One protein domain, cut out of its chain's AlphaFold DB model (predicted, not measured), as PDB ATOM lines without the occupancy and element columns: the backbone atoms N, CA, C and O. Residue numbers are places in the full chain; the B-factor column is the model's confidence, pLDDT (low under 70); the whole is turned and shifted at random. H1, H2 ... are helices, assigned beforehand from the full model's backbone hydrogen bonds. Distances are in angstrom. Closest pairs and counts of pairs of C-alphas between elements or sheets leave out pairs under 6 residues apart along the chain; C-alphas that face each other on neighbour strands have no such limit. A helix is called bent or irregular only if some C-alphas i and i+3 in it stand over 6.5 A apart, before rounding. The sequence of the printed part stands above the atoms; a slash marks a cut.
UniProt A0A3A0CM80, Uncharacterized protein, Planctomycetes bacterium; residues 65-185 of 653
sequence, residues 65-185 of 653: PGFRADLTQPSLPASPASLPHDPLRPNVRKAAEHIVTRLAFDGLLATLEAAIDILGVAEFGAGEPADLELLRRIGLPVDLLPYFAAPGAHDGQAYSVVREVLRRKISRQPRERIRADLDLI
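What this domain is: This is residues 65 to 185 of the 653 residues of an uncharacterized protein of Planctomycetes bacterium (UniProt A0A3A0CM80). A compact cluster of short helices is built round H2, with H1 folded back beside it as a helical hairpin and a long stretch with no named element, residues 65 to 89, before H1. H6 packs on residues 109 to 113 of H2, H4 meets the first residues of H5 at nearly a right angle, and H3 lies near H1 and H2; within the leading stretch, residues 71 to 76 stick out. The printed part has 121 residues with six named helices, in the order H1 to H6, and no named strand; its class is all helix. The whole is compact, with a radius of gyration of the C-alphas of 13.9 A and spans of 39 by 33 by 29 A.

Where its parts are: The longest helix, H1, holds residues 90 to 106, from C-alpha 90 at (163.135, 166.144, 183.343), and is 22.0 A long. It has a kink of 43 degrees near residue 100 and is irregular: C-alphas 101 and 104 are 7.6 A apart. H2 is residues 108 to 119, 16.2 A long, and H5 is residues 158 to 170, 19.3 A long. H5 is neither bent nor irregular, but only just: C-alphas 158 and 161 are 6.4 A apart. H3 is residues 128 to 137, 14.1 A long. H4, residues 142 to 147, is only just irregular, with C-alphas 143 and 146 6.55 A apart. H6, residues 175 to 182, ends with C-alpha 182 at (189.782, 168.675, 181.814).

How they stand to each other: H2 is the hub, touching H1, H5 and H6. H1 and H2 form a hairpin at a shallow tilt of 19 degrees, opposite ways; their closest C-alphas, of Ala 95 and Ala 115, are 5.1 A apart. H6 touches residues 109 to 113 of H2 at a steep tilt of 39 degrees, the closest C-alphas being those of Ala 110 and Arg 179, 6.1 A. H2 and H5 only just touch, with 3 pairs of C-alphas within 8 A, the closest those of Glu 113 and Val 165 at 6.3 A. H4 touches residues 158 to 161 of H5, about perpendicular at 85 degrees, with the C-alphas of Pro 146 and Ala 158 closest at 4.3 A. H3 and H4 only just touch, with 3 pairs within 8 A, and only at the corner, the closest C-alphas being those of Arg 136 and Val 142, 6.1 A apart. H1 and H6 are apart. Every O i to N i+4 pair is within hydrogen-bond range in H2, H3 and H6, against 11 of 13 in H1, 8 of 9 in H5 and 0 of 2 in H4, where 2 of 3 O i to N i+3 pairs are.

The domain as a whole: The two C-alphas farthest apart, of Pro 74 and Pro 174, are 42.8 A apart. The printed part has no cut, and no link between its helices is long. The mean pLDDT of the printed part is 88.4; residues 72 to 79, 87 to 88 and 154 to 155 are under 70.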
ATOM      1  N   PRO A  65     176.062 157.745 193.568       88.44
ATOM      2  CA  PRO A  65     177.519 157.815 193.733       88.44
ATOM      3  C   PRO A  65     177.994 158.985 194.614       88.44
ATOM      4  O   PRO A  65     178.896 158.845 195.433       88.44
ATOM      5  N   GLY A  66     177.341 160.145 194.509       88.50
ATOM      6  CA  GLY A  66     177.617 161.327 195.327       88.50
ATOM      7  C   GLY A  66     177.134 161.243 196.779       88.50
ATOM      8  O   GLY A  66     177.366 162.177 197.550       88.50
ATOM      9  N   PHE A  67     176.491 160.152 197.194       91.19
ATOM     10  CA  PHE A  67     176.019 159.976 198.562       91.19
ATOM     11  C   PHE A  67     177.177 159.891 199.550       91.19
ATOM     12  O   PHE A  67     178.043 159.036 199.420       91.19
ATOM     13  N   ARG A  68     177.178 160.761 200.557       90.31
ATOM     14  CA  ARG A  68     178.108 160.731 201.687       90.31
ATOM     15  C   ARG A  68     177.298 160.916 202.958       90.31
ATOM     16  O   ARG A  68     176.455 161.810 203.017       90.31
ATOM     17  N   ALA A  69     177.537 160.067 203.950       87.94
ATOM     18  CA  ALA A  69     176.898 160.233 205.245       87.94
ATOM     19  C   ALA A  69     177.491 161.450 205.961       87.94
ATOM     20  O   ALA A  69     178.696 161.664 205.886       87.94
ATOM     21  N   ASP A  70     176.678 162.240 206.657       82.62
ATOM     22  CA  ASP A  70     177.201 163.284 207.540       82.62
ATOM     23  C   ASP A  70     177.341 162.711 208.954       82.62
ATOM     24  O   ASP A  70     176.344 162.413 209.613       82.62
ATOM     25  N   LEU A  71     178.584 162.509 209.398       79.88
ATOM     26  CA  LEU A  71     178.880 162.017 210.748       79.88
ATOM     27  C   LEU A  71     178.946 163.147 211.791       79.88
ATOM     28  O   LEU A  71     178.992 162.872 212.985       79.88
ATOM     29  N   THR A  72     178.981 164.408 211.349       67.06
ATOM     30  CA  THR A  72     179.199 165.593 212.199       67.06
ATOM     31  C   THR A  72     177.917 166.364 212.492       67.06
ATOM     32  O   THR A  72     177.792 166.976 213.551       67.06
ATOM     33  N   GLN A  73     176.951 166.315 211.577       62.03
ATOM     34  CA  GLN A  73     175.615 166.868 211.744       62.03
ATOM     35  C   GLN A  73     174.603 165.797 211.352       62.03
ATOM     36  O   GLN A  73     174.182 165.729 210.198       62.03
ATOM     37  N   PRO A  74     174.169 164.950 212.300       55.00
ATOM     38  CA  PRO A  74     173.313 163.824 211.961       55.00
ATOM     39  C   PRO A  74     171.970 164.279 211.363       55.00
ATOM     40  O   PRO A  74     171.300 163.461 210.743       55.00
ATOM     41  N   SER A  75     171.593 165.565 211.484       48.97
ATOM     42  CA  SER A  75     170.271 166.107 211.159       48.97
ATOM     43  C   SER A  75     169.721 165.787 209.769       48.97
ATOM     44  O   SER A  75     168.504 165.647 209.673       48.97
ATOM     45  N   LEU A  76     170.561 165.606 208.745       52.31
ATOM     46  CA  LEU A  76     170.171 165.171 207.397       52.31
ATOM     47  C   LEU A  76     171.350 164.422 206.740       52.31
ATOM     48  O   LEU A  76     172.489 164.856 206.902       52.31
ATOM     49  N   PRO A  77     171.134 163.355 205.944       54.41
ATOM     50  CA  PRO A  77     172.162 162.905 205.016       54.41
ATOM     51  C   PRO A  77     172.480 164.064 204.065       54.41
ATOM     52  O   PRO A  77     171.579 164.598 203.420       54.41
ATOM     53  N   ALA A  78     173.754 164.455 203.982       57.38
ATOM     54  CA  ALA A  78     174.181 165.611 203.194       57.38
ATOM     55  C   ALA A  78     173.808 165.501 201.704       57.38
ATOM     56  O   ALA A  78     173.687 166.517 201.030       57.38
ATOM     57  N   SER A  79     173.609 164.278 201.199       60.75
ATOM     58  CA  SER A  79     173.285 163.958 199.807       60.75
ATOM     59  C   SER A  79     172.079 163.009 199.725       60.75
ATOM     60  O   SER A  79     171.928 162.146 200.594       60.75
ATOM     61  N   PRO A  80     171.255 163.059 198.662       70.38
ATOM     62  CA  PRO A  80     170.177 162.092 198.483       70.38
ATOM     63  C   PRO A  80     170.714 160.681 198.210       70.38
ATOM     64  O   PRO A  80     171.615 160.479 197.397       70.38
ATOM     65  N   ALA A  81     170.112 159.685 198.861       70.06
ATOM     66  CA  ALA A  81     170.434 158.270 198.659       70.06
ATOM     67  C   ALA A  81     169.749 157.659 197.418       70.06
ATOM     68  O   ALA A  81     170.081 156.550 197.003       70.06
ATOM     69  N   SER A  82     168.783 158.358 196.815       77.31
ATOM     70  CA  SER A  82     167.964 157.866 195.703       77.31
ATOM     71  C   SER A  82     167.851 158.881 194.574       77.31
ATOM     72  O   SER A  82     167.932 160.083 194.817       77.31
ATOM     73  N   LEU A  83     167.583 158.392 193.357       73.88
ATOM     74  CA  LEU A  83     167.325 159.242 192.193       73.88
ATOM     75  C   LEU A  83     166.235 160.288 192.492       73.88
ATOM     76  O   LEU A  83     165.212 159.943 193.095       73.88
ATOM     77  N   PRO A  84     166.421 161.544 192.051       76.56
ATOM     78  CA  PRO A  84     165.419 162.580 192.227       76.56
ATOM     79  C   PRO A  84     164.163 162.247 191.412       76.56
ATOM     80  O   PRO A  84     164.234 161.954 190.218       76.56
ATOM     81  N   HIS A  85     162.999 162.332 192.056       72.69
ATOM     82  CA  HIS A  85     161.701 162.239 191.394       72.69
ATOM     83  C   HIS A  85     161.083 163.640 191.306       72.69
ATOM     84  O   HIS A  85     160.250 164.016 192.127       72.69
ATOM     85  N   ASP A  86     161.514 164.419 190.315       74.69
ATOM     86  CA  ASP A  86     160.918 165.720 189.999       74.69
ATOM     87  C   ASP A  86     160.289 165.672 188.595       74.69
ATOM     88  O   ASP A  86     161.007 165.776 187.594       74.69
ATOM     89  N   PRO A  87     158.958 165.485 188.486       68.38
ATOM     90  CA  PRO A  87     158.283 165.419 187.194       68.38
ATOM     91  C   PRO A  87     158.306 166.757 186.438       68.38
ATOM     92  O   PRO A  87     158.098 166.765 185.228       68.38
ATOM     93  N   LEU A  88     158.577 167.877 187.117       69.38
ATOM     94  CA  LEU A  88     158.616 169.212 186.513       69.38
ATOM     95  C   LEU A  88     160.002 169.564 185.954       69.38
ATOM     96  O   LEU A  88     160.133 170.534 185.208       69.38
ATOM     97  N   ARG A  89     161.038 168.775 186.274       83.31
ATOM     98  CA  ARG A  89     162.424 169.011 185.844       83.31
ATOM     99  C   ARG A  89     163.051 167.757 185.217       83.31
ATOM    100  O   ARG A  89     163.947 167.151 185.810       83.31
ATOM    101  N   PRO A  90     162.657 167.375 183.986       87.62
ATOM    102  CA  PRO A  90     163.135 166.144 183.343       87.62
ATOM    103  C   PRO A  90     164.662 166.097 183.163       87.62
ATOM    104  O   PRO A  90     165.261 165.026 183.263       87.62
ATOM    105  N   ASN A  91     165.314 167.249 182.970       92.88
ATOM    106  CA  ASN A  91     166.771 167.327 182.832       92.88
ATOM    107  C   ASN A  91     167.518 166.949 184.121       92.88
ATOM    108  O   ASN A  91     168.599 166.374 184.039       92.88
ATOM    109  N   VAL A  92     166.940 167.202 185.302       92.00
ATOM    110  CA  VAL A  92     167.542 166.822 186.595       92.00
ATOM    111  C   VAL A  92     167.615 165.302 186.711       92.00
ATOM    112  O   VAL A  92     168.664 164.752 187.043       92.00
ATOM    113  N   ARG A  93     166.524 164.611 186.364       90.81
ATOM    114  CA  ARG A  93     166.489 163.146 186.329       90.81
ATOM    115  C   ARG A  93     167.445 162.584 185.278       90.81
ATOM    116  O   ARG A  93     168.223 161.691 185.593       90.81
ATOM    117  N   LYS A  94     167.439 163.144 184.064       94.44
ATOM    118  CA  LYS A  94     168.337 162.726 182.976       94.44
ATOM    119  C   LYS A  94     169.815 162.878 183.355       94.44
ATOM    120  O   LYS A  94     170.617 162.003 183.042       94.44
ATOM    121  N   ALA A  95     170.183 163.964 184.039       95.75
ATOM    122  CA  ALA A  95     171.545 164.174 184.522       95.75
ATOM    123  C   ALA A  95     171.925 163.150 185.607       95.75
ATOM    124  O   ALA A  95     173.021 162.597 185.562       95.75
ATOM    125  N   ALA A  96     171.010 162.841 186.530       94.00
ATOM    126  CA  ALA A  96     171.237 161.822 187.554       94.00
ATOM    127  C   ALA A  96     171.394 160.407 186.961       94.00
ATOM    128  O   ALA A  96     172.310 159.676 187.334       94.00
ATOM    129  N   GLU A  97     170.554 160.032 185.993       94.44
ATOM    130  CA  GLU A  97     170.668 158.765 185.253       94.44
ATOM    131  C   GLU A  97     171.994 158.680 184.481       94.44
ATOM    132  O   GLU A  97     172.650 157.635 184.475       94.44
ATOM    133  N   HIS A  98     172.433 159.791 183.878       96.50
ATOM    134  CA  HIS A  98     173.738 159.871 183.225       96.50
ATOM    135  C   HIS A  98     174.878 159.628 184.219       96.50
ATOM    136  O   HIS A  98     175.742 158.802 183.948       96.50
ATOM    137  N   ILE A  99     174.857 160.273 185.390       95.94
ATOM    138  CA  ILE A  99     175.878 160.071 186.428       95.94
ATOM    139  C   ILE A  99     175.940 158.601 186.850       95.94
ATOM    140  O   ILE A  99     177.007 157.999 186.795       95.94
ATOM    141  N   VAL A 100     174.806 157.994 187.205       93.38
ATOM    142  CA  VAL A 100     174.762 156.594 187.663       93.38
ATOM    143  C   VAL A 100     175.327 155.624 186.620       93.38
ATOM    144  O   VAL A 100     175.981 154.652 186.981       93.38
ATOM    145  N   THR A 101     175.098 155.880 185.332       94.62
ATOM    146  CA  THR A 101     175.483 154.954 184.252       94.62
ATOM    147  C   THR A 101     176.855 155.229 183.646       94.62
ATOM    148  O   THR A 101     177.421 154.346 183.001       94.62
ATOM    149  N   ARG A 102     177.393 156.443 183.807       97.31
ATOM    150  CA  ARG A 102     178.604 156.883 183.105       97.31
ATOM    151  C   ARG A 102     179.756 157.266 184.013       97.31
ATOM    152  O   ARG A 102     180.886 157.187 183.546       97.31
ATOM    153  N   LEU A 103     179.513 157.611 185.280       97.06
ATOM    154  CA  LEU A 103     180.544 158.165 186.163       97.06
ATOM    155  C   LEU A 103     181.795 157.282 186.260       97.06
ATOM    156  O   LEU A 103     182.904 157.789 186.122       97.06
ATOM    157  N   ALA A 104     181.619 155.969 186.431       95.19
ATOM    158  CA  ALA A 104     182.724 155.016 186.535       95.19
ATOM    159  C   ALA A 104     183.564 154.897 185.250       95.19
ATOM    160  O   ALA A 104     184.747 154.579 185.309       95.19
ATOM    161  N   PHE A 105     182.943 155.123 184.089       96.62
ATOM    162  CA  PHE A 105     183.569 154.953 182.779       96.62
ATOM    163  C   PHE A 105     184.166 156.262 182.249       96.62
ATOM    164  O   PHE A 105     185.290 156.275 181.763       96.62
ATOM    165  N   ASP A 106     183.411 157.361 182.333       96.88
ATOM    166  CA  ASP A 106     183.813 158.672 181.818       96.88
ATOM    167  C   ASP A 106     184.708 159.440 182.812       96.88
ATOM    168  O   ASP A 106     185.403 160.372 182.415       96.88
ATOM    169  N   GLY A 107     184.707 159.074 184.098       97.75
ATOM    170  CA  GLY A 107     185.428 159.793 185.151       97.75
ATOM    171  C   GLY A 107     184.688 161.048 185.638       97.75
ATOM    172  O   GLY A 107     183.725 161.522 185.028       97.75
ATOM    173  N   LEU A 108     185.124 161.612 186.768       97.94
ATOM    174  CA  LEU A 108     184.380 162.645 187.494       97.94
ATOM    175  C   LEU A 108     184.229 163.948 186.694       97.94
ATOM    176  O   LEU A 108     183.127 164.492 186.608       97.94
ATOM    177  N   LEU A 109     185.313 164.446 186.092       97.62
ATOM    178  CA  LEU A 109     185.316 165.749 185.415       97.62
ATOM    179  C   LEU A 109     184.535 165.736 184.095       97.62
ATOM    180  O   LEU A 109     183.746 166.647 183.835       97.62
ATOM    181  N   ALA A 110     184.692 164.690 183.280       97.31
ATOM    182  CA  ALA A 110     183.917 164.537 182.049       97.31
ATOM    183  C   ALA A 110     182.425 164.301 182.340       97.31
ATOM    184  O   ALA A 110     181.566 164.794 181.605       97.31
ATOM    185  N   THR A 111     182.105 163.601 183.432       98.12
ATOM    186  CA  THR A 111     180.715 163.437 183.881       98.12
ATOM    187  C   THR A 111     180.117 164.756 184.368       98.12
ATOM    188  O   THR A 111     178.977 165.064 184.024       98.12
ATOM    189  N   LEU A 112     180.877 165.581 185.100       98.06
ATOM    190  CA  LEU A 112     180.462 166.935 185.492       98.06
ATOM    191  C   LEU A 112     180.152 167.807 184.264       98.06
ATOM    192  O   LEU A 112     179.110 168.458 184.220       98.06
ATOM    193  N   GLU A 113     181.023 167.791 183.251       97.69
ATOM    194  CA  GLU A 113     180.810 168.491 181.977       97.69
ATOM    195  C   GLU A 113     179.505 168.076 181.300       97.69
ATOM    196  O   GLU A 113     178.709 168.935 180.915       97.69
ATOM    197  N   ALA A 114     179.266 166.769 181.197       97.50
ATOM    198  CA  ALA A 114     178.053 166.228 180.601       97.50
ATOM    199  C   ALA A 114     176.800 166.560 181.427       97.50
ATOM    200  O   ALA A 114     175.761 166.889 180.862       97.50
ATOM    201  N   ALA A 115     176.889 166.514 182.758       97.56
ATOM    202  CA  ALA A 115     175.785 166.875 183.640       97.56
ATOM    203  C   ALA A 115     175.401 168.355 183.490       97.56
ATOM    204  O   ALA A 115     174.215 168.663 183.366       97.56
ATOM    205  N   ILE A 116     176.383 169.264 183.425       97.56
ATOM    206  CA  ILE A 116     176.150 170.692 183.153       97.56
ATOM    207  C   ILE A 116     175.514 170.889 181.771       97.56
ATOM    208  O   ILE A 116     174.618 171.717 181.628       97.56
ATOM    209  N   ASP A 117     175.934 170.123 180.763       96.38
ATOM    210  CA  ASP A 117     175.349 170.167 179.417       96.38
ATOM    211  C   ASP A 117     173.872 169.735 179.406       96.38
ATOM    212  O   ASP A 117     173.032 170.408 178.815       96.38
ATOM    213  N   ILE A 118     173.545 168.648 180.116       97.00
ATOM    214  CA  ILE A 118     172.178 168.120 180.236       97.00
ATOM    215  C   ILE A 118     171.268 169.083 181.006       97.00
ATOM    216  O   ILE A 118     170.116 169.281 180.616       97.00
ATOM    217  N   LEU A 119     171.759 169.650 182.110       96.44
ATOM    218  CA  LEU A 119     171.014 170.624 182.909       96.44
ATOM    219  C   LEU A 119     170.834 171.945 182.148       96.44
ATOM    220  O   LEU A 119     169.758 172.535 182.187       96.44
ATOM    221  N   GLY A 120     171.866 172.359 181.414       96.06
ATOM    222  CA  GLY A 120     171.969 173.653 180.759       96.06
ATOM    223  C   GLY A 120     172.651 174.687 181.656       96.06
ATOM    224  O   GLY A 120     172.373 174.790 182.848       96.06
ATOM    225  N   VAL A 121     173.521 175.515 181.070       95.62
ATOM    226  CA  VAL A 121     174.295 176.535 181.809       95.62
ATOM    227  C   VAL A 121     173.428 177.559 182.549       95.62
ATOM    228  O   VAL A 121     173.885 178.129 183.529       95.62
ATOM    229  N   ALA A 122     172.186 177.782 182.105       94.00
ATOM    230  CA  ALA A 122     171.252 178.725 182.726       94.00
ATOM    231  C   ALA A 122     170.731 178.262 184.099       94.00
ATOM    232  O   ALA A 122     170.204 179.072 184.851       94.00
ATOM    233  N   GLU A 123     170.884 176.975 184.426       93.69
ATOM    234  CA  GLU A 123     170.559 176.426 185.748       93.69
ATOM    235  C   GLU A 123     171.614 176.765 186.808       93.69
ATOM    236  O   GLU A 123     171.398 176.513 187.992       93.69
ATOM    237  N   PHE A 124     172.747 177.333 186.387       93.81
ATOM    238  CA  PHE A 124     173.857 177.729 187.243       93.81
ATOM    239  C   PHE A 124     173.927 179.254 187.314       93.81
ATOM    240  O   PHE A 124     173.857 179.941 186.293       93.81
ATOM    241  N   GLY A 125     174.056 179.795 188.525       86.25
ATOM    242  CA  GLY A 125     174.012 181.245 188.761       86.25
ATOM    243  C   GLY A 125     173.224 181.663 190.000       86.25
ATOM    244  O   GLY A 125     173.201 182.847 190.333       86.25
ATOM    245  N   ALA A 126     172.631 180.705 190.718       84.31
ATOM    246  CA  ALA A 126     171.991 180.938 192.014       84.31
ATOM    247  C   ALA A 126     173.010 181.149 193.157       84.31
ATOM    248  O   ALA A 126     172.627 181.486 194.277       84.31
ATOM    249  N   GLY A 127     174.302 180.964 192.869       88.56
ATOM    250  CA  GLY A 127     175.413 181.075 193.808       88.56
ATOM    251  C   GLY A 127     176.065 179.721 194.081       88.56
ATOM    252  O   GLY A 127     175.428 178.674 193.974       88.56
ATOM    253  N   GLU A 128     177.345 179.738 194.461       92.06
ATOM    254  CA  GLU A 128     178.164 178.520 194.584       92.06
ATOM    255  C   GLU A 128     177.545 177.431 195.478       92.06
ATOM    256  O   GLU A 128     177.530 176.272 195.061       92.06
ATOM    257  N   PRO A 129     176.981 177.746 196.666       92.19
ATOM    258  CA  PRO A 129     176.371 176.723 197.513       92.19
ATOM    259  C   PRO A 129     175.156 176.049 196.865       92.19
ATOM    260  O   PRO A 129     175.003 174.834 196.970       92.19
ATOM    261  N   ALA A 130     174.309 176.821 196.176       92.12
ATOM    262  CA  ALA A 130     173.099 176.314 195.531       92.12
ATOM    263  C   ALA A 130     173.429 175.448 194.306       92.12
ATOM    264  O   ALA A 130     172.836 174.388 194.114       92.12
ATOM    265  N   ASP A 131     174.418 175.866 193.518       94.56
ATOM    266  CA  ASP A 131     174.892 175.119 192.356       94.56
ATOM    267  C   ASP A 131     175.554 173.787 192.769       94.56
ATOM    268  O   ASP A 131     175.308 172.745 192.157       94.56
ATOM    269  N   LEU A 132     176.367 173.786 193.837       93.88
ATOM    270  CA  LEU A 132     176.943 172.552 194.389       93.88
ATOM    271  C   LEU A 132     175.866 171.622 194.953       93.88
ATOM    272  O   LEU A 132     175.966 170.408 194.785       93.88
ATOM    273  N   GLU A 133     174.834 172.170 195.595       91.56
ATOM    274  CA  GLU A 133     173.705 171.381 196.088       91.56
ATOM    275  C   GLU A 133     172.893 170.764 194.943       91.56
ATOM    276  O   GLU A 133     172.518 169.595 195.009       91.56
ATOM    277  N   LEU A 134     172.692 171.490 193.837       92.88
ATOM    278  CA  LEU A 134     172.073 170.936 192.631       92.88
ATOM    279  C   LEU A 134     172.857 169.725 192.100       92.88
ATOM    280  O   LEU A 134     172.253 168.690 191.809       92.88
ATOM    281  N   LEU A 135     174.184 169.840 192.000       95.31
ATOM    282  CA  LEU A 135     175.063 168.756 191.549       95.31
ATOM    283  C   LEU A 135     175.061 167.568 192.522       95.31
ATOM    284  O   LEU A 135     174.983 166.412 192.101       95.31
ATOM    285  N   ARG A 136     175.083 167.838 193.829       92.81
ATOM    286  CA  ARG A 136     174.970 166.809 194.868       92.81
ATOM    287  C   ARG A 136     173.644 166.058 194.762       92.81
ATOM    288  O   ARG A 136     173.620 164.830 194.840       92.81
ATOM    289  N   ARG A 137     172.549 166.777 194.501       90.31
ATOM    290  CA  ARG A 137     171.199 166.213 194.397       90.31
ATOM    291  C   ARG A 137     171.022 165.244 193.229       90.31
ATOM    292  O   ARG A 137     170.233 164.307 193.329       90.31
ATOM    293  N   ILE A 138     171.750 165.446 192.133       93.81
ATOM    294  CA  ILE A 138     171.772 164.503 191.000       93.81
ATOM    295  C   ILE A 138     172.785 163.366 191.189       93.81
ATOM    296  O   ILE A 138     172.940 162.533 190.302       93.81
ATOM    297  N   GLY A 139     173.451 163.294 192.343       93.56
ATOM    298  CA  GLY A 139     174.356 162.203 192.686       93.56
ATOM    299  C   GLY A 139     175.799 162.405 192.236       93.56
ATOM    300  O   GLY A 139     176.531 161.420 192.189       93.56
ATOM    301  N   LEU A 140     176.234 163.629 191.915       96.50
ATOM    302  CA  LEU A 140     177.643 163.896 191.618       96.50
ATOM    303  C   LEU A 140     178.470 163.946 192.928       96.50
ATOM    304  O   LEU A 140     178.066 164.653 193.856       96.50
ATOM    305  N   PRO A 141     179.632 163.266 193.024       95.94
ATOM    306  CA  PRO A 141     180.561 163.360 194.165       95.94
ATOM    307  C   PRO A 141     181.268 164.725 194.289       95.94
ATOM    308  O   PRO A 141     182.476 164.855 194.100       95.94
ATOM    309  N   VAL A 142     180.516 165.782 194.608       95.19
ATOM    310  CA  VAL A 142     181.039 167.160 194.680       95.19
ATOM    311  C   VAL A 142     182.144 167.349 195.724       95.19
ATOM    312  O   VAL A 142     182.952 168.264 195.599       95.19
ATOM    313  N   ASP A 143     182.209 166.484 196.736       94.06
ATOM    314  CA  ASP A 143     183.240 166.501 197.774       94.06
ATOM    315  C   ASP A 143     184.603 165.971 197.298       94.06
ATOM    316  O   ASP A 143     185.595 166.152 198.000       94.06
ATOM    317  N   LEU A 144     184.673 165.379 196.100       96.69
ATOM    318  CA  LEU A 144     185.929 164.995 195.448       96.69
ATOM    319  C   LEU A 144     186.496 166.094 194.533       96.69
ATOM    320  O   LEU A 144     187.691 166.093 194.245       96.69
ATOM    321  N   LEU A 145     185.676 167.064 194.110       96.12
ATOM    322  CA  LEU A 145     186.118 168.181 193.261       96.12
ATOM    323  C   LEU A 145     187.245 169.041 193.873       96.12
ATOM    324  O   LEU A 145     188.116 169.460 193.113       96.12
ATOM    325  N   PRO A 146     187.317 169.276 195.204       94.88
ATOM    326  CA  PRO A 146     188.437 169.982 195.837       94.88
ATOM    327  C   PRO A 146     189.830 169.386 195.601       94.88
ATOM    328  O   PRO A 146     190.822 170.054 195.905       94.88
ATOM    329  N   TYR A 147     189.918 168.140 195.128       96.19
ATOM    330  CA  TYR A 147     191.182 167.468 194.823       96.19
ATOM    331  C   TYR A 147     191.634 167.675 193.374       96.19
ATOM    332  O   TYR A 147     192.668 167.145 192.995       96.19
ATOM    333  N   PHE A 148     190.904 168.437 192.561       95.31
ATOM    334  CA  PHE A 148     191.293 168.766 191.191       95.31
ATOM    335  C   PHE A 148     191.706 170.238 191.117       95.31
ATOM    336  O   PHE A 148     190.881 171.133 191.312       95.31
ATOM    337  N   ALA A 149     192.989 170.502 190.855       90.56
ATOM    338  CA  ALA A 149     193.531 171.861 190.889       90.56
ATOM    339  C   ALA A 149     193.225 172.618 189.585       90.56
ATOM    340  O   ALA A 149     194.048 172.699 188.671       90.56
ATOM    341  N   ALA A 150     192.005 173.151 189.479       86.25
ATOM    342  CA  ALA A 150     191.584 173.937 188.326       86.25
ATOM    343  C   ALA A 150     192.410 175.241 188.187       86.25
ATOM    344  O   ALA A 150     192.740 175.877 189.194       86.25
ATOM    345  N   PRO A 151     192.714 175.700 186.956       79.69
ATOM    346  CA  PRO A 151     193.434 176.953 186.739       79.69
ATOM    347  C   PRO A 151     192.735 178.160 187.390       79.69
ATOM    348  O   PRO A 151     191.549 178.394 187.168       79.69
ATOM    349  N   GLY A 152     193.480 178.949 188.172       71.31
ATOM    350  CA  GLY A 152     192.956 180.142 188.854       71.31
ATOM    351  C   GLY A 152     192.128 179.861 190.116       71.31
ATOM    352  O   GLY A 152     191.500 180.780 190.643       71.31
ATOM    353  N   ALA A 153     192.112 178.616 190.600       70.69
ATOM    354  CA  ALA A 153     191.496 178.242 191.866       70.69
ATOM    355  C   ALA A 153     192.388 178.590 193.068       70.69
ATOM    356  O   ALA A 153     193.612 178.494 192.993       70.69
ATOM    357  N   HIS A 154     191.767 178.916 194.203       67.19
ATOM    358  CA  HIS A 154     192.418 178.745 195.500       67.19
ATOM    359  C   HIS A 154     192.315 177.271 195.915       67.19
ATOM    360  O   HIS A 154     191.263 176.649 195.727       67.19
ATOM    361  N   ASP A 155     193.389 176.721 196.482       67.00
ATOM    362  CA  ASP A 155     193.482 175.306 196.851       67.00
ATOM    363  C   ASP A 155     192.279 174.836 197.686       67.00
ATOM    364  O   ASP A 155     192.019 175.337 198.778       67.00
ATOM    365  N   GLY A 156     191.573 173.803 197.209       71.31
ATOM    366  CA  GLY A 156     190.508 173.127 197.966       71.31
ATOM    367  C   GLY A 156     189.092 173.671 197.841       71.31
ATOM    368  O   GLY A 156     188.222 173.244 198.595       71.31
ATOM    369  N   GLN A 157     188.815 174.543 196.876       86.62
ATOM    370  CA  GLN A 157     187.443 174.975 196.602       86.62
ATOM    371  C   GLN A 157     186.764 174.082 195.554       86.62
ATOM    372  O   GLN A 157     187.115 174.136 194.375       86.62
ATOM    373  N   ALA A 158     185.738 173.318 195.955       87.44
ATOM    374  CA  ALA A 158     184.972 172.430 195.064       87.44
ATOM    375  C   ALA A 158     184.408 173.154 193.826       87.44
ATOM    376  O   ALA A 158     184.427 172.623 192.717       87.44
ATOM    377  N   TYR A 159     183.923 174.387 194.008       92.81
ATOM    378  CA  TYR A 159     183.265 175.148 192.947       92.81
ATOM    379  C   TYR A 159     184.229 175.677 191.876       92.81
ATOM    380  O   TYR A 159     183.796 176.043 190.786       92.81
ATOM    381  N   SER A 160     185.541 175.688 192.134       92.00
ATOM    382  CA  SER A 160     186.526 176.174 191.161       92.00
ATOM    383  C   SER A 160     186.505 175.375 189.852       92.00
ATOM    384  O   SER A 160     186.497 175.956 188.766       92.00
ATOM    385  N   VAL A 161     186.385 174.050 189.953       93.19
ATOM    386  CA  VAL A 161     186.257 173.134 188.814       93.19
ATOM    387  C   VAL A 161     184.935 173.362 188.075       93.19
ATOM    388  O   VAL A 161     184.913 173.446 186.849       93.19
ATOM    389  N   VAL A 162     183.833 173.524 188.817       95.19
ATOM    390  CA  VAL A 162     182.502 173.809 188.250       95.19
ATOM    391  C   VAL A 162     182.533 175.109 187.446       95.19
ATOM    392  O   VAL A 162     182.100 175.142 186.295       95.19
ATOM    393  N   ARG A 163     183.117 176.167 188.019       94.00
ATOM    394  CA  ARG A 163     183.281 177.471 187.370       94.00
ATOM    395  C   ARG A 163     184.105 177.368 186.091       94.00
ATOM    396  O   ARG A 163     183.754 177.993 185.093       94.00
ATOM    397  N   GLU A 164     185.173 176.575 186.100       93.38
ATOM    398  CA  GLU A 164     186.014 176.377 184.921       93.38
ATOM    399  C   GLU A 164     185.258 175.673 183.783       93.38
ATOM    400  O   GLU A 164     185.321 176.112 182.630       93.38
ATOM    401  N   VAL A 165     184.466 174.642 184.096       94.94
ATOM    402  CA  VAL A 165     183.595 173.976 183.115       94.94
ATOM    403  C   VAL A 165     182.545 174.948 182.566       94.94
ATOM    404  O   VAL A 165     182.387 175.063 181.347       94.94
ATOM    405  N   LEU A 166     181.869 175.702 183.441       95.12
ATOM    406  CA  LEU A 166     180.873 176.706 183.050       95.12
ATOM    407  C   LEU A 166     181.477 177.780 182.138       95.12
ATOM    408  O   LEU A 166     180.920 178.066 181.079       95.12
ATOM    409  N   ARG A 167     182.647 178.329 182.487       94.06
ATOM    410  CA  ARG A 167     183.358 179.342 181.687       94.06
ATOM    411  C   ARG A 167     183.611 178.853 180.261       94.06
ATOM    412  O   ARG A 167     183.387 179.593 179.299       94.06
ATOM    413  N   ARG A 168     184.057 177.604 180.109       93.50
ATOM    414  CA  ARG A 168     184.337 176.990 178.802       93.50
ATOM    415  C   ARG A 168     183.068 176.741 177.990       93.50
ATOM    416  O   ARG A 168     183.054 177.031 176.792       93.50
ATOM    417  N   LYS A 169     181.997 176.280 178.644       93.81
ATOM    418  CA  LYS A 169     180.673 176.086 178.035       93.81
ATOM    419  C   LYS A 169     180.052 177.402 177.566       93.81
ATOM    420  O   LYS A 169     179.599 177.487 176.428       93.81
ATOM    421  N   ILE A 170     180.107 178.453 178.387       94.75
ATOM    422  CA  ILE A 170     179.642 179.805 178.031       94.75
ATOM    423  C   ILE A 170     180.439 180.355 176.842       94.75
ATOM    424  O   ILE A 170     179.866 180.945 175.929       94.75
ATOM    425  N   SER A 171     181.746 180.081 176.800       93.38
ATOM    426  CA  SER A 171     182.623 180.442 175.676       93.38
ATOM    427  C   SER A 171     182.402 179.588 174.416       93.38
ATOM    428  O   SER A 171     183.137 179.750 173.444       93.38
ATOM    429  N   ARG A 172     181.421 178.672 174.420       92.81
ATOM    430  CA  ARG A 172     181.057 177.780 173.304       92.81
ATOM    431  C   ARG A 172     182.232 176.967 172.753       92.81
ATOM    432  O   ARG A 172     182.324 176.736 171.548       92.81
ATOM    433  N   GLN A 173     183.142 176.535 173.626       93.88
ATOM    434  CA  GLN A 173     184.211 175.629 173.208       93.88
ATOM    435  C   GLN A 173     183.628 174.266 172.783       93.88
ATOM    436  O   GLN A 173     182.685 173.794 173.425       93.88
ATOM    437  N   PRO A 174     184.183 173.614 171.740       93.81
ATOM    438  CA  PRO A 174     183.796 172.255 171.368       93.81
ATOM    439  C   PRO A 174     183.993 171.278 172.528       93.81
ATOM    440  O   PRO A 174     184.960 171.396 173.287       93.81
ATOM    441  N   ARG A 175     183.100 170.293 172.650       92.31
ATOM    442  CA  ARG A 175     183.095 169.336 173.764       92.31
ATOM    443  C   ARG A 175     184.407 168.565 173.875       92.31
ATOM    444  O   ARG A 175     184.913 168.369 174.975       92.31
ATOM    445  N   GLU A 176     184.971 168.170 172.741       93.75
ATOM    446  CA  GLU A 176     186.222 167.418 172.640       93.75
ATOM    447  C   GLU A 176     187.384 168.216 173.234       93.75
ATOM    448  O   GLU A 176     188.205 167.672 173.966       93.75
ATOM    449  N   ARG A 177     187.403 169.530 172.983       94.56
ATOM    450  CA  ARG A 177     188.410 170.433 173.541       94.56
ATOM    451  C   ARG A 177     188.232 170.623 175.043       94.56
ATOM    452  O   ARG A 177     189.218 170.611 175.765       94.56
ATOM    453  N   ILE A 178     186.990 170.781 175.516       94.00
ATOM    454  CA  ILE A 178     186.717 170.882 176.957       94.00
ATOM    455  C   ILE A 178     187.225 169.625 177.664       94.00
ATOM    456  O   ILE A 178     187.936 169.748 178.650       94.00
ATOM    457  N   ARG A 179     186.909 168.436 177.140       94.00
ATOM    458  CA  ARG A 179     187.350 167.158 177.716       94.00
ATOM    459  C   ARG A 179     188.869 167.024 177.747       94.00
ATOM    460  O   ARG A 179     189.408 166.797 178.820       94.00
ATOM    461  N   ALA A 180     189.540 167.276 176.622       93.50
ATOM    462  CA  ALA A 180     190.999 167.230 176.558       93.50
ATOM    463  C   ALA A 180     191.659 168.159 177.591       93.50
ATOM    464  O   ALA A 180     192.649 167.792 178.210       93.50
ATOM    465  N   ASP A 181     191.088 169.344 177.815       93.44
ATOM    466  CA  ASP A 181     191.613 170.283 178.804       93.44
ATOM    467  C   ASP A 181     191.275 169.878 180.253       93.44
ATOM    468  O   ASP A 181     192.057 170.163 181.159       93.44
ATOM    469  N   LEU A 182     190.134 169.220 180.496       94.12
ATOM    470  CA  LEU A 182     189.782 168.675 181.814       94.12
ATOM    471  C   LEU A 182     190.684 167.499 182.207       94.12
ATOM    472  O   LEU A 182     191.050 167.400 183.374       94.12
ATOM    473  N   ASP A 183     191.092 166.667 181.247       92.69
ATOM    474  CA  ASP A 183     192.017 165.547 181.473       92.69
ATOM    475  C   ASP A 183     193.412 166.017 181.929       92.69
ATOM    476  O   ASP A 183     194.160 165.260 182.547       92.69
ATOM    477  N   LEU A 184     193.758 167.282 181.663       94.00
ATOM    478  CA  LEU A 184     195.008 167.907 182.103       94.00
ATOM    479  C   LEU A 184     194.931 168.504 183.515       94.00
ATOM    480  O   LEU A 184     195.955 168.953 184.033       94.00
ATOM    481  N   ILE A 185     193.750 168.550 184.145       94.44
ATOM    482  CA  ILE A 185     193.615 169.080 185.505       94.44
ATOM    483  C   ILE A 185     194.208 168.062 186.491       94.44
ATOM    484  O   ILE A 185     193.693 166.946 186.604       94.44
TER     485      ILE A 185